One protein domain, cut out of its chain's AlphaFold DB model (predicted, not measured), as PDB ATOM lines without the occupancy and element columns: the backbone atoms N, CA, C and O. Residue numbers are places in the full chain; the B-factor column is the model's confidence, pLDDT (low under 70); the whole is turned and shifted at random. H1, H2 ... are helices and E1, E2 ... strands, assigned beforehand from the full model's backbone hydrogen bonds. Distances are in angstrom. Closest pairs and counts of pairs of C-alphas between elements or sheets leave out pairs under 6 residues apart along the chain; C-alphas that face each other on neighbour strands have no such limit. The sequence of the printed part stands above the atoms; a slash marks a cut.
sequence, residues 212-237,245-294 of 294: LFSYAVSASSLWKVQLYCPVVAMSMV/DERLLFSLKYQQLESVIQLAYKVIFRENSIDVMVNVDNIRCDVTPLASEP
ATOM      1  N   LEU A 212     209.411 234.379 155.766       67.00
ATOM      2  CA  LEU A 212     209.553 235.059 157.055       67.00
ATOM      3  C   LEU A 212     208.220 235.150 157.804       67.00
ATOM      4  O   LEU A 212     208.226 235.178 159.032       67.00
ATOM      5  N   PHE A 213     207.090 235.057 157.095       71.62
ATOM      6  CA  PHE A 213     205.798 234.779 157.705       71.62
ATOM      7  C   PHE A 213     204.805 234.157 156.712       71.62
ATOM      8  O   PHE A 213     204.576 234.670 155.618       71.62
ATOM      9  N   SER A 214     204.178 233.052 157.113       77.31
ATOM     10  CA  SER A 214     203.042 232.469 156.402       77.31
ATOM     11  C   SER A 214     202.118 231.783 157.392       77.31
ATOM     12  O   SER A 214     202.596 231.103 158.307       77.31
ATOM     13  N   TYR A 215     200.814 231.888 157.181       83.12
ATOM     14  CA  TYR A 215     199.840 231.168 157.988       83.12
ATOM     15  C   TYR A 215     198.663 230.687 157.148       83.12
ATOM     16  O   TYR A 215     198.393 231.194 156.062       83.12
ATOM     17  N   ALA A 216     197.968 229.680 157.670       83.12
ATOM     18  CA  ALA A 216     196.760 229.137 157.079       83.12
ATOM     19  C   ALA A 216     195.617 229.192 158.095       83.12
ATOM     20  O   ALA A 216     195.817 228.925 159.286       83.12
ATOM     21  N   VAL A 217     194.423 229.531 157.619       83.44
ATOM     22  CA  VAL A 217     193.178 229.514 158.389       83.44
ATOM     23  C   VAL A 217     192.156 228.675 157.643       83.44
ATOM     24  O   VAL A 217     192.020 228.787 156.428       83.44
ATOM     25  N   SER A 218     191.429 227.847 158.388       82.50
ATOM     26  CA  SER A 218     190.315 227.059 157.876       82.50
ATOM     27  C   SER A 218     188.999 227.635 158.382       82.50
ATOM     28  O   SER A 218     188.832 227.799 159.591       82.50
ATOM     29  N   ALA A 219     188.070 227.918 157.476       79.81
ATOM     30  CA  ALA A 219     186.698 228.296 157.799       79.81
ATOM     31  C   ALA A 219     185.767 227.861 156.664       79.81
ATOM     32  O   ALA A 219     186.106 228.033 155.499       79.81
ATOM     33  N   SER A 220     184.599 227.306 156.996       80.12
ATOM     34  CA  SER A 220     183.526 227.020 156.025       80.12
ATOM     35  C   SER A 220     183.979 226.253 154.767       80.12
ATOM     36  O   SER A 220     183.690 226.676 153.652       80.12
ATOM     37  N   SER A 221     184.715 225.146 154.931       82.06
ATOM     38  CA  SER A 221     185.264 224.340 153.817       82.06
ATOM     39  C   SER A 221     186.257 225.071 152.898       82.06
ATOM     40  O   SER A 221     186.570 224.591 151.810       82.06
ATOM     41  N   LEU A 222     186.800 226.204 153.348       86.19
ATOM     42  CA  LEU A 222     187.863 226.943 152.679       86.19
ATOM     43  C   LEU A 222     189.109 226.983 153.563       86.19
ATOM     44  O   LEU A 222     189.046 227.292 154.757       86.19
ATOM     45  N   TRP A 223     190.258 226.712 152.958       90.56
ATOM     46  CA  TRP A 223     191.565 227.040 153.504       90.56
ATOM     47  C   TRP A 223     192.065 228.313 152.838       90.56
ATOM     48  O   TRP A 223     192.252 228.358 151.625       90.56
ATOM     49  N   LYS A 224     192.294 229.352 153.640       90.31
ATOM     50  CA  LYS A 224     192.981 230.570 153.212       90.31
ATOM     51  C   LYS A 224     194.412 230.507 153.725       90.31
ATOM     52  O   LYS A 224     194.627 230.494 154.937       90.31
ATOM     53  N   VAL A 225     195.372 230.482 152.813       89.88
ATOM     54  CA  VAL A 225     196.800 230.613 153.103       89.88
ATOM     55  C   VAL A 225     197.226 232.027 152.744       89.88
ATOM     56  O   VAL A 225     196.886 232.522 151.673       89.88
ATOM     57  N   GLN A 226     197.954 232.676 153.644       90.06
ATOM     58  CA  GLN A 226     198.450 234.035 153.472       90.06
ATOM     59  C   GLN A 226     199.963 234.048 153.694       90.06
ATOM     60  O   GLN A 226     200.468 233.441 154.646       90.06
ATOM     61  N   LEU A 227     200.679 234.681 152.770       90.06
ATOM     62  CA  LEU A 227     202.134 234.674 152.643       90.06
ATOM     63  C   LEU A 227     202.635 236.107 152.485       90.06
ATOM     64  O   LEU A 227     202.114 236.856 151.659       90.06
ATOM     65  N   TYR A 228     203.715 236.420 153.196       90.81
ATOM     66  CA  TYR A 228     204.484 237.642 153.000       90.81
ATOM     67  C   TYR A 228     205.966 237.300 152.881       90.81
ATOM     68  O   TYR A 228     206.517 236.585 153.723       90.81
ATOM     69  N   CYS A 229     206.622 237.800 151.837       89.75
ATOM     70  CA  CYS A 229     208.029 237.508 151.589       89.75
ATOM     71  C   CYS A 229     208.752 238.724 150.996       89.75
ATOM     72  O   CYS A 229     208.347 239.198 149.937       89.75
ATOM     73  N   PRO A 230     209.845 239.215 151.606       91.00
ATOM     74  CA  PRO A 230     210.734 240.169 150.956       91.00
ATOM     75  C   PRO A 230     211.313 239.577 149.669       91.00
ATOM     76  O   PRO A 230     211.796 238.441 149.677       91.00
ATOM     77  N   VAL A 231     211.336 240.350 148.585       89.31
ATOM     78  CA  VAL A 231     211.885 239.894 147.296       89.31
ATOM     79  C   VAL A 231     213.378 239.579 147.415       89.31
ATOM     80  O   VAL A 231     213.838 238.577 146.877       89.31
ATOM     81  N   VAL A 232     214.128 240.345 148.218       86.94
ATOM     82  CA  VAL A 232     215.563 240.097 148.465       86.94
ATOM     83  C   VAL A 232     215.852 238.746 149.145       86.94
ATOM     84  O   VAL A 232     216.979 238.255 149.101       86.94
ATOM     85  N   ALA A 233     214.848 238.139 149.786       84.12
ATOM     86  CA  ALA A 233     214.954 236.818 150.401       84.12
ATOM     87  C   ALA A 233     214.643 235.673 149.416       84.12
ATOM     88  O   ALA A 233     214.821 234.506 149.763       84.12
ATOM     89  N   MET A 234     214.167 235.982 148.208       84.12
ATOM     90  CA  MET A 234     213.834 234.995 147.183       84.12
ATOM     91  C   MET A 234     215.073 234.627 146.356       84.12
ATOM     92  O   MET A 234     216.007 235.410 146.198       84.12
ATOM     93  N   SER A 235     215.086 233.408 145.815       77.25
ATOM     94  CA  SER A 235     216.142 232.981 144.893       77.25
ATOM     95  C   SER A 235     215.894 233.570 143.504       77.25
ATOM     96  O   SER A 235     214.795 233.436 142.969       77.25
ATOM     97  N   MET A 236     216.913 234.196 142.915       76.44
ATOM     98  CA  MET A 236     216.850 234.671 141.531       76.44
ATOM     99  C   MET A 236     217.014 233.499 140.562       76.44
ATOM    100  O   MET A 236     217.912 232.676 140.732       76.44
ATOM    101  N   VAL A 237     216.142 233.432 139.553       77.56
ATOM    102  CA  VAL A 237     216.196 232.401 138.500       77.56
ATOM    103  C   VAL A 237     217.403 232.622 137.587       77.56
ATOM    104  O   VAL A 237     218.085 231.662 137.245       77.56
ATOM    105  N   ASP A 245     221.288 250.049 136.158       86.00
ATOM    106  CA  ASP A 245     220.539 251.108 136.828       86.00
ATOM    107  C   ASP A 245     220.449 250.825 138.337       86.00
ATOM    108  O   ASP A 245     219.681 249.973 138.792       86.00
ATOM    109  N   GLU A 246     221.252 251.553 139.116       84.62
ATOM    110  CA  GLU A 246     221.295 251.449 140.577       84.62
ATOM    111  C   GLU A 246     219.964 251.822 141.244       84.62
ATOM    112  O   GLU A 246     219.608 251.228 142.266       84.62
ATOM    113  N   ARG A 247     219.200 252.764 140.668       85.06
ATOM    114  CA  ARG A 247     217.888 253.163 141.204       85.06
ATOM    115  C   ARG A 247     216.880 252.047 141.007       85.06
ATOM    116  O   ARG A 247     216.177 251.687 141.946       85.06
ATOM    117  N   LEU A 248     216.862 251.453 139.816       85.69
ATOM    118  CA  LEU A 248     216.026 250.289 139.542       85.69
ATOM    119  C   LEU A 248     216.411 249.109 140.445       85.69
ATOM    120  O   LEU A 248     215.535 248.464 141.018       85.69
ATOM    121  N   LEU A 249     217.710 248.850 140.626       84.88
ATOM    122  CA  LEU A 249     218.191 247.786 141.507       84.88
ATOM    123  C   LEU A 249     217.754 248.005 142.961       84.88
ATOM    124  O   LEU A 249     217.356 247.052 143.631       84.88
ATOM    125  N   PHE A 250     217.819 249.246 143.445       86.31
ATOM    126  CA  PHE A 250     217.299 249.611 144.756       86.31
ATOM    127  C   PHE A 250     215.792 249.331 144.830       86.31
ATOM    128  O   PHE A 250     215.370 248.521 145.653       86.31
ATOM    129  N   SER A 251     214.989 249.892 143.926       86.75
ATOM    130  CA  SER A 251     213.532 249.713 143.939       86.75
ATOM    131  C   SER A 251     213.108 248.242 143.881       86.75
ATOM    132  O   SER A 251     212.181 247.857 144.584       86.75
ATOM    133  N   LEU A 252     213.809 247.398 143.115       87.25
ATOM    134  CA  LEU A 252     213.530 245.958 143.034       87.25
ATOM    135  C   LEU A 252     213.877 245.200 144.323       87.25
ATOM    136  O   LEU A 252     213.176 244.262 144.700       87.25
ATOM    137  N   LYS A 253     214.950 245.591 145.022       88.19
ATOM    138  CA  LYS A 253     215.320 244.981 146.312       88.19
ATOM    139  C   LYS A 253     214.317 245.322 147.412       88.19
ATOM    140  O   LYS A 253     214.047 244.480 148.267       88.19
ATOM    141  N   TYR A 254     213.755 246.528 147.376       92.25
ATOM    142  CA  TYR A 254     212.808 247.047 148.366       92.25
ATOM    143  C   TYR A 254     211.353 246.759 147.991       92.25
ATOM    144  O   TYR A 254     210.491 247.638 148.007       92.25
ATOM    145  N   GLN A 255     211.068 245.494 147.695       92.12
ATOM    146  CA  GLN A 255     209.729 244.989 147.411       92.12
ATOM    147  C   GLN A 255     209.403 243.797 148.305       92.12
ATOM    148  O   GLN A 255     210.286 243.054 148.744       92.12
ATOM    149  N   GLN A 256     208.112 243.581 148.537       92.00
ATOM    150  CA  GLN A 256     207.602 242.344 149.108       92.00
ATOM    151  C   GLN A 256     206.544 241.720 148.209       92.00
ATOM    152  O   GLN A 256     205.732 242.415 147.605       92.00
ATOM    153  N   LEU A 257     206.542 240.394 148.182       92.31
ATOM    154  CA  LEU A 257     205.447 239.583 147.689       92.31
ATOM    155  C   LEU A 257     204.400 239.431 148.796       92.31
ATOM    156  O   LEU A 257     204.713 238.953 149.890       92.31
ATOM    157  N   GLU A 258     203.164 239.782 148.476       93.19
ATOM    158  CA  GLU A 258     201.965 239.522 149.268       93.19
ATOM    159  C   GLU A 258     201.123 238.507 148.498       93.19
ATOM    160  O   GLU A 258     200.790 238.726 147.335       93.19
ATOM    161  N   SER A 259     200.810 237.360 149.100       91.56
ATOM    162  CA  SER A 259     200.031 236.333 148.409       91.56
ATOM    163  C   SER A 259     198.940 235.742 149.277       91.56
ATOM    164  O   SER A 259     199.118 235.494 150.473       91.56
ATOM    165  N   VAL A 260     197.802 235.490 148.636       92.06
ATOM    166  CA  VAL A 260     196.650 234.811 149.213       92.06
ATOM    167  C   VAL A 260     196.278 233.644 148.310       92.06
ATOM    168  O   VAL A 260     195.930 233.833 147.145       92.06
ATOM    169  N   ILE A 261     196.310 232.439 148.869       92.69
ATOM    170  CA  ILE A 261     195.880 231.207 148.206       92.69
ATOM    171  C   ILE A 261     194.622 230.717 148.916       92.69
ATOM    172  O   ILE A 261     194.631 230.470 150.122       92.69
ATOM    173  N   GLN A 262     193.531 230.582 148.173       93.25
ATOM    174  CA  GLN A 262     192.264 230.046 148.653       93.25
ATOM    175  C   GLN A 262     192.058 228.659 148.054       93.25
ATOM    176  O   GLN A 262     192.106 228.477 146.836       93.25
ATOM    177  N   LEU A 263     191.845 227.679 148.924       93.50
ATOM    178  CA  LEU A 263     191.631 226.287 148.564       93.50
ATOM    179  C   LEU A 263     190.271 225.847 149.103       93.50
ATOM    180  O   LEU A 263     190.025 225.942 150.304       93.50
ATOM    181  N   ALA A 264     189.398 225.340 148.244       92.94
ATOM    182  CA  ALA A 264     188.182 224.663 148.669       92.94
ATOM    183  C   ALA A 264     188.521 223.216 149.026       92.94
ATOM    184  O   ALA A 264     189.149 222.518 148.229       92.94
ATOM    185  N   TYR A 265     188.112 222.751 150.206       90.56
ATOM    186  CA  TYR A 265     188.369 221.380 150.632       90.56
ATOM    187  C   TYR A 265     187.088 220.640 151.022       90.56
ATOM    188  O   TYR A 265     186.156 221.198 151.605       90.56
ATOM    189  N   LYS A 266     187.060 219.342 150.721       90.44
ATOM    190  CA  LYS A 266     185.997 218.416 151.115       90.44
ATOM    191  C   LYS A 266     186.621 217.183 151.749       90.44
ATOM    192  O   LYS A 266     187.480 216.544 151.148       90.44
ATOM    193  N   VAL A 267     186.157 216.846 152.947       90.44
ATOM    194  CA  VAL A 267     186.563 215.632 153.661       90.44
ATOM    195  C   VAL A 267     185.450 214.600 153.529       90.44
ATOM    196  O   VAL A 267     184.289 214.904 153.804       90.44
ATOM    197  N   ILE A 268     185.794 213.398 153.080       93.62
ATOM    198  CA  ILE A 268     184.876 212.270 152.925       93.62
ATOM    199  C   ILE A 268     185.379 211.151 153.830       93.62
ATOM    200  O   ILE A 268     186.454 210.596 153.615       93.62
ATOM    201  N   PHE A 269     184.596 210.828 154.854       92.31
ATOM    202  CA  PHE A 269     184.885 209.713 155.749       92.31
ATOM    203  C   PHE A 269     184.386 208.412 155.115       92.31
ATOM    204  O   PHE A 269     183.223 208.316 154.720       92.31
ATOM    205  N   ARG A 270     185.267 207.419 155.013       93.00
ATOM    206  CA  ARG A 270     184.950 206.036 154.638       93.00
ATOM    207  C   ARG A 270     185.245 205.116 155.817       93.00
ATOM    208  O   ARG A 270     185.896 205.523 156.772       93.00
ATOM    209  N   GLU A 271     184.800 203.866 155.729       91.12
ATOM    210  CA  GLU A 271     184.954 202.878 156.808       91.12
ATOM    211  C   GLU A 271     186.414 202.701 157.264       91.12
ATOM    212  O   GLU A 271     186.665 202.654 158.463       91.12
ATOM    213  N   ASN A 272     187.376 202.691 156.329       92.81
ATOM    214  CA  ASN A 272     188.803 202.474 156.618       92.81
ATOM    215  C   ASN A 272     189.726 203.617 156.146       92.81
ATOM    216  O   ASN A 272     190.948 203.484 156.213       92.81
ATOM    217  N   SER A 273     189.181 204.719 155.621       91.12
ATOM    218  CA  SER A 273     189.989 205.827 155.095       91.12
ATOM    219  C   SER A 273     189.292 207.179 155.216       91.12
ATOM    220  O   SER A 273     188.074 207.276 155.349       91.12
ATOM    221  N   ILE A 274     190.088 208.243 155.153       94.44
ATOM    222  CA  ILE A 274     189.607 209.619 155.054       94.44
ATOM    223  C   ILE A 274     190.116 210.164 153.721       94.44
ATOM    224  O   ILE A 274     191.324 210.317 153.548       94.44
ATOM    225  N   ASP A 275     189.209 210.463 152.793       93.56
ATOM    226  CA  ASP A 275     189.568 211.110 151.531       93.56
ATOM    227  C   ASP A 275     189.469 212.628 151.715       93.56
ATOM    228  O   ASP A 275     188.425 213.155 152.112       93.56
ATOM    229  N   VAL A 276     190.545 213.348 151.405       90.94
ATOM    230  CA  VAL A 276     190.575 214.814 151.429       90.94
ATOM    231  C   VAL A 276     190.755 215.314 150.001       90.94
ATOM    232  O   VAL A 276     191.809 215.133 149.399       90.94
ATOM    233  N   MET A 277     189.717 215.940 149.452       92.19
ATOM    234  CA  MET A 277     189.761 216.602 148.151       92.19
ATOM    235  C   MET A 277     190.056 218.082 148.361       92.19
ATOM    236  O   MET A 277     189.386 218.721 149.170       92.19
ATOM    237  N   VAL A 278     191.036 218.619 147.637       91.50
ATOM    238  CA  VAL A 278     191.445 220.025 147.714       91.50
ATOM    239  C   VAL A 278     191.486 220.597 146.304       91.50
ATOM    240  O   VAL A 278     192.212 220.087 145.456       91.50
ATOM    241  N   ASN A 279     190.726 221.661 146.071       92.44
ATOM    242  CA  ASN A 279     190.678 222.386 144.809       92.44
ATOM    243  C   ASN A 279     191.202 223.803 145.024       92.44
ATOM    244  O   ASN A 279     190.856 224.452 146.010       92.44
ATOM    245  N   VAL A 280     192.016 224.293 144.093       93.56
ATOM    246  CA  VAL A 280     192.427 225.699 144.087       93.56
ATOM    247  C   VAL A 280     191.245 226.533 143.614       93.56
ATOM    248  O   VAL A 280     190.780 226.355 142.493       93.56
ATOM    249  N   ASP A 281     190.762 227.417 144.479       92.06
ATOM    250  CA  ASP A 281     189.672 228.341 144.164       92.06
ATOM    251  C   ASP A 281     190.236 229.635 143.564       92.06
ATOM    252  O   ASP A 281     189.851 230.062 142.480       92.06
ATOM    253  N   ASN A 282     191.223 230.233 144.238       93.06
ATOM    254  CA  ASN A 282     191.790 231.510 143.826       93.06
ATOM    255  C   ASN A 282     193.230 231.674 144.336       93.06
ATOM    256  O   ASN A 282     193.546 231.307 145.469       93.06
ATOM    257  N   ILE A 283     194.097 232.258 143.509       94.12
ATOM    258  CA  ILE A 283     195.468 232.639 143.868       94.12
ATOM    259  C   ILE A 283     195.645 234.105 143.501       94.12
ATOM    260  O   ILE A 283     195.436 234.491 142.353       94.12
ATOM    261  N   ARG A 284     196.053 234.917 144.474       94.12
ATOM    262  CA  ARG A 284     196.429 236.317 144.267       94.12
ATOM    263  C   ARG A 284     197.861 236.519 144.724       94.12
ATOM    264  O   ARG A 284     198.244 236.008 145.777       94.12
ATOM    265  N   CYS A 285     198.628 237.235 143.916       93.19
ATOM    266  CA  CYS A 285     200.018 237.572 144.176       93.19
ATOM    267  C   CYS A 285     200.222 239.029 143.784       93.19
ATOM    268  O   CYS A 285     200.119 239.363 142.605       93.19
ATOM    269  N   ASP A 286     200.536 239.855 144.766       93.38
ATOM    270  CA  ASP A 286     200.795 241.274 144.603       93.38
ATOM    271  C   ASP A 286     202.243 241.563 145.006       93.38
ATOM    272  O   ASP A 286     202.777 240.972 145.947       93.38
ATOM    273  N   VAL A 287     202.899 242.460 144.270       92.81
ATOM    274  CA  VAL A 287     204.242 242.939 144.605       92.81
ATOM    275  C   VAL A 287     204.127 244.391 145.037       92.81
ATOM    276  O   VAL A 287     203.780 245.259 144.237       92.81
ATOM    277  N   THR A 288     204.429 244.646 146.306       91.44
ATOM    278  CA  THR A 288     204.241 245.955 146.935       91.44
ATOM    279  C   THR A 288     205.592 246.563 147.307       91.44
ATOM    280  O   THR A 288     206.441 245.857 147.867       91.44
ATOM    281  N   PRO A 289     205.822 247.864 147.050       91.50
ATOM    282  CA  PRO A 289     207.035 248.540 147.494       91.50
ATOM    283  C   PRO A 289     207.100 248.644 149.027       91.50
ATOM    284  O   PRO A 289     206.113 248.948 149.699       91.50
ATOM    285  N   LEU A 290     208.291 248.405 149.578       89.38
ATOM    286  CA  LEU A 290     208.619 248.544 151.003       89.38
ATOM    287  C   LEU A 290     209.287 249.881 151.338       89.38
ATOM    288  O   LEU A 290     209.384 250.233 152.510       89.38
ATOM    289  N   ALA A 291     209.753 250.615 150.333       82.94
ATOM    290  CA  ALA A 291     210.296 251.958 150.465       82.94
ATOM    291  C   ALA A 291     209.664 252.854 149.395       82.94
ATOM    292  O   ALA A 291     209.390 252.400 148.283       82.94
ATOM    293  N   SER A 292     209.406 254.114 149.737       66.31
ATOM    294  CA  SER A 292     209.068 255.128 148.737       66.31
ATOM    295  C   SER A 292     210.320 255.482 147.939       66.31
ATOM    296  O   SER A 292     211.427 255.410 148.476       66.31
ATOM    297  N   GLU A 293     210.148 255.857 146.671       51.28
ATOM    298  CA  GLU A 293     211.255 256.392 145.878       51.28
ATOM    299  C   GLU A 293     211.862 257.615 146.599       51.28
ATOM    300  O   GLU A 293     211.098 258.440 147.115       51.28
ATOM    301  N   PRO A 294     213.200 257.691 146.718       46.38
ATOM    302  CA  PRO A 294     213.883 258.838 147.309       46.38
ATOM    303  C   PRO A 294     213.717 260.119 146.485       46.38
ATOM    304  O   PRO A 294     213.649 260.031 145.236       46.38
TER     305      PRO A 294
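This is residues 212 to 237 and 245 to 294 of the 294 residues of an uncharacterized protein of Ananas comosus var. bracteatus (UniProt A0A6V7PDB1). A long, twisted sheet of four strands, order E1 E2 E3 E4, makes a rod; the hairpin E3-E4 runs on past E1 and E2, its tip at residues 269 to 274 sticking out, and the short helix H1 sits at the other end. The 76 printed residues, mostly strand, run E1 E2 H1 E3 E4, the sheet antiparallel. The whole is extended, radius of gyration of the C-alphas 18.1 A, spanning 63 by 24 by 18 A.

E3, residues 255 to 269, and E4, residues 274 to 289, form a hairpin, with N 264 and O 279 2.8 A apart, within hydrogen-bond range. E4 bends by 51 degrees at residue 281. E2, residues 222 to 230, is antiparallel to E3 at 158 degrees, with N 225 and O 261 2.8 A apart. E1, residues 213 to 219, forms a hairpin with E2, with N 217 and O 224 2.9 A apart. H1, residues 246 to 253, is only just on the sheet, with 5 pairs of C-alphas within 10 A, and only grazes it; every O i to N i+4 pair in H1 is within range.

E3 measures 43.9 A, E4 43.3 A. E1 begins at C-alpha 213 (205.798, 234.779, 157.705); E4 ends at C-alpha 289 (207.035, 248.540, 147.494).

Residues 238 to 244 are not printed; C-alphas 237 and 245 are 19.3 A apart. Residues 212 and 292 to 294 have pLDDT under 70.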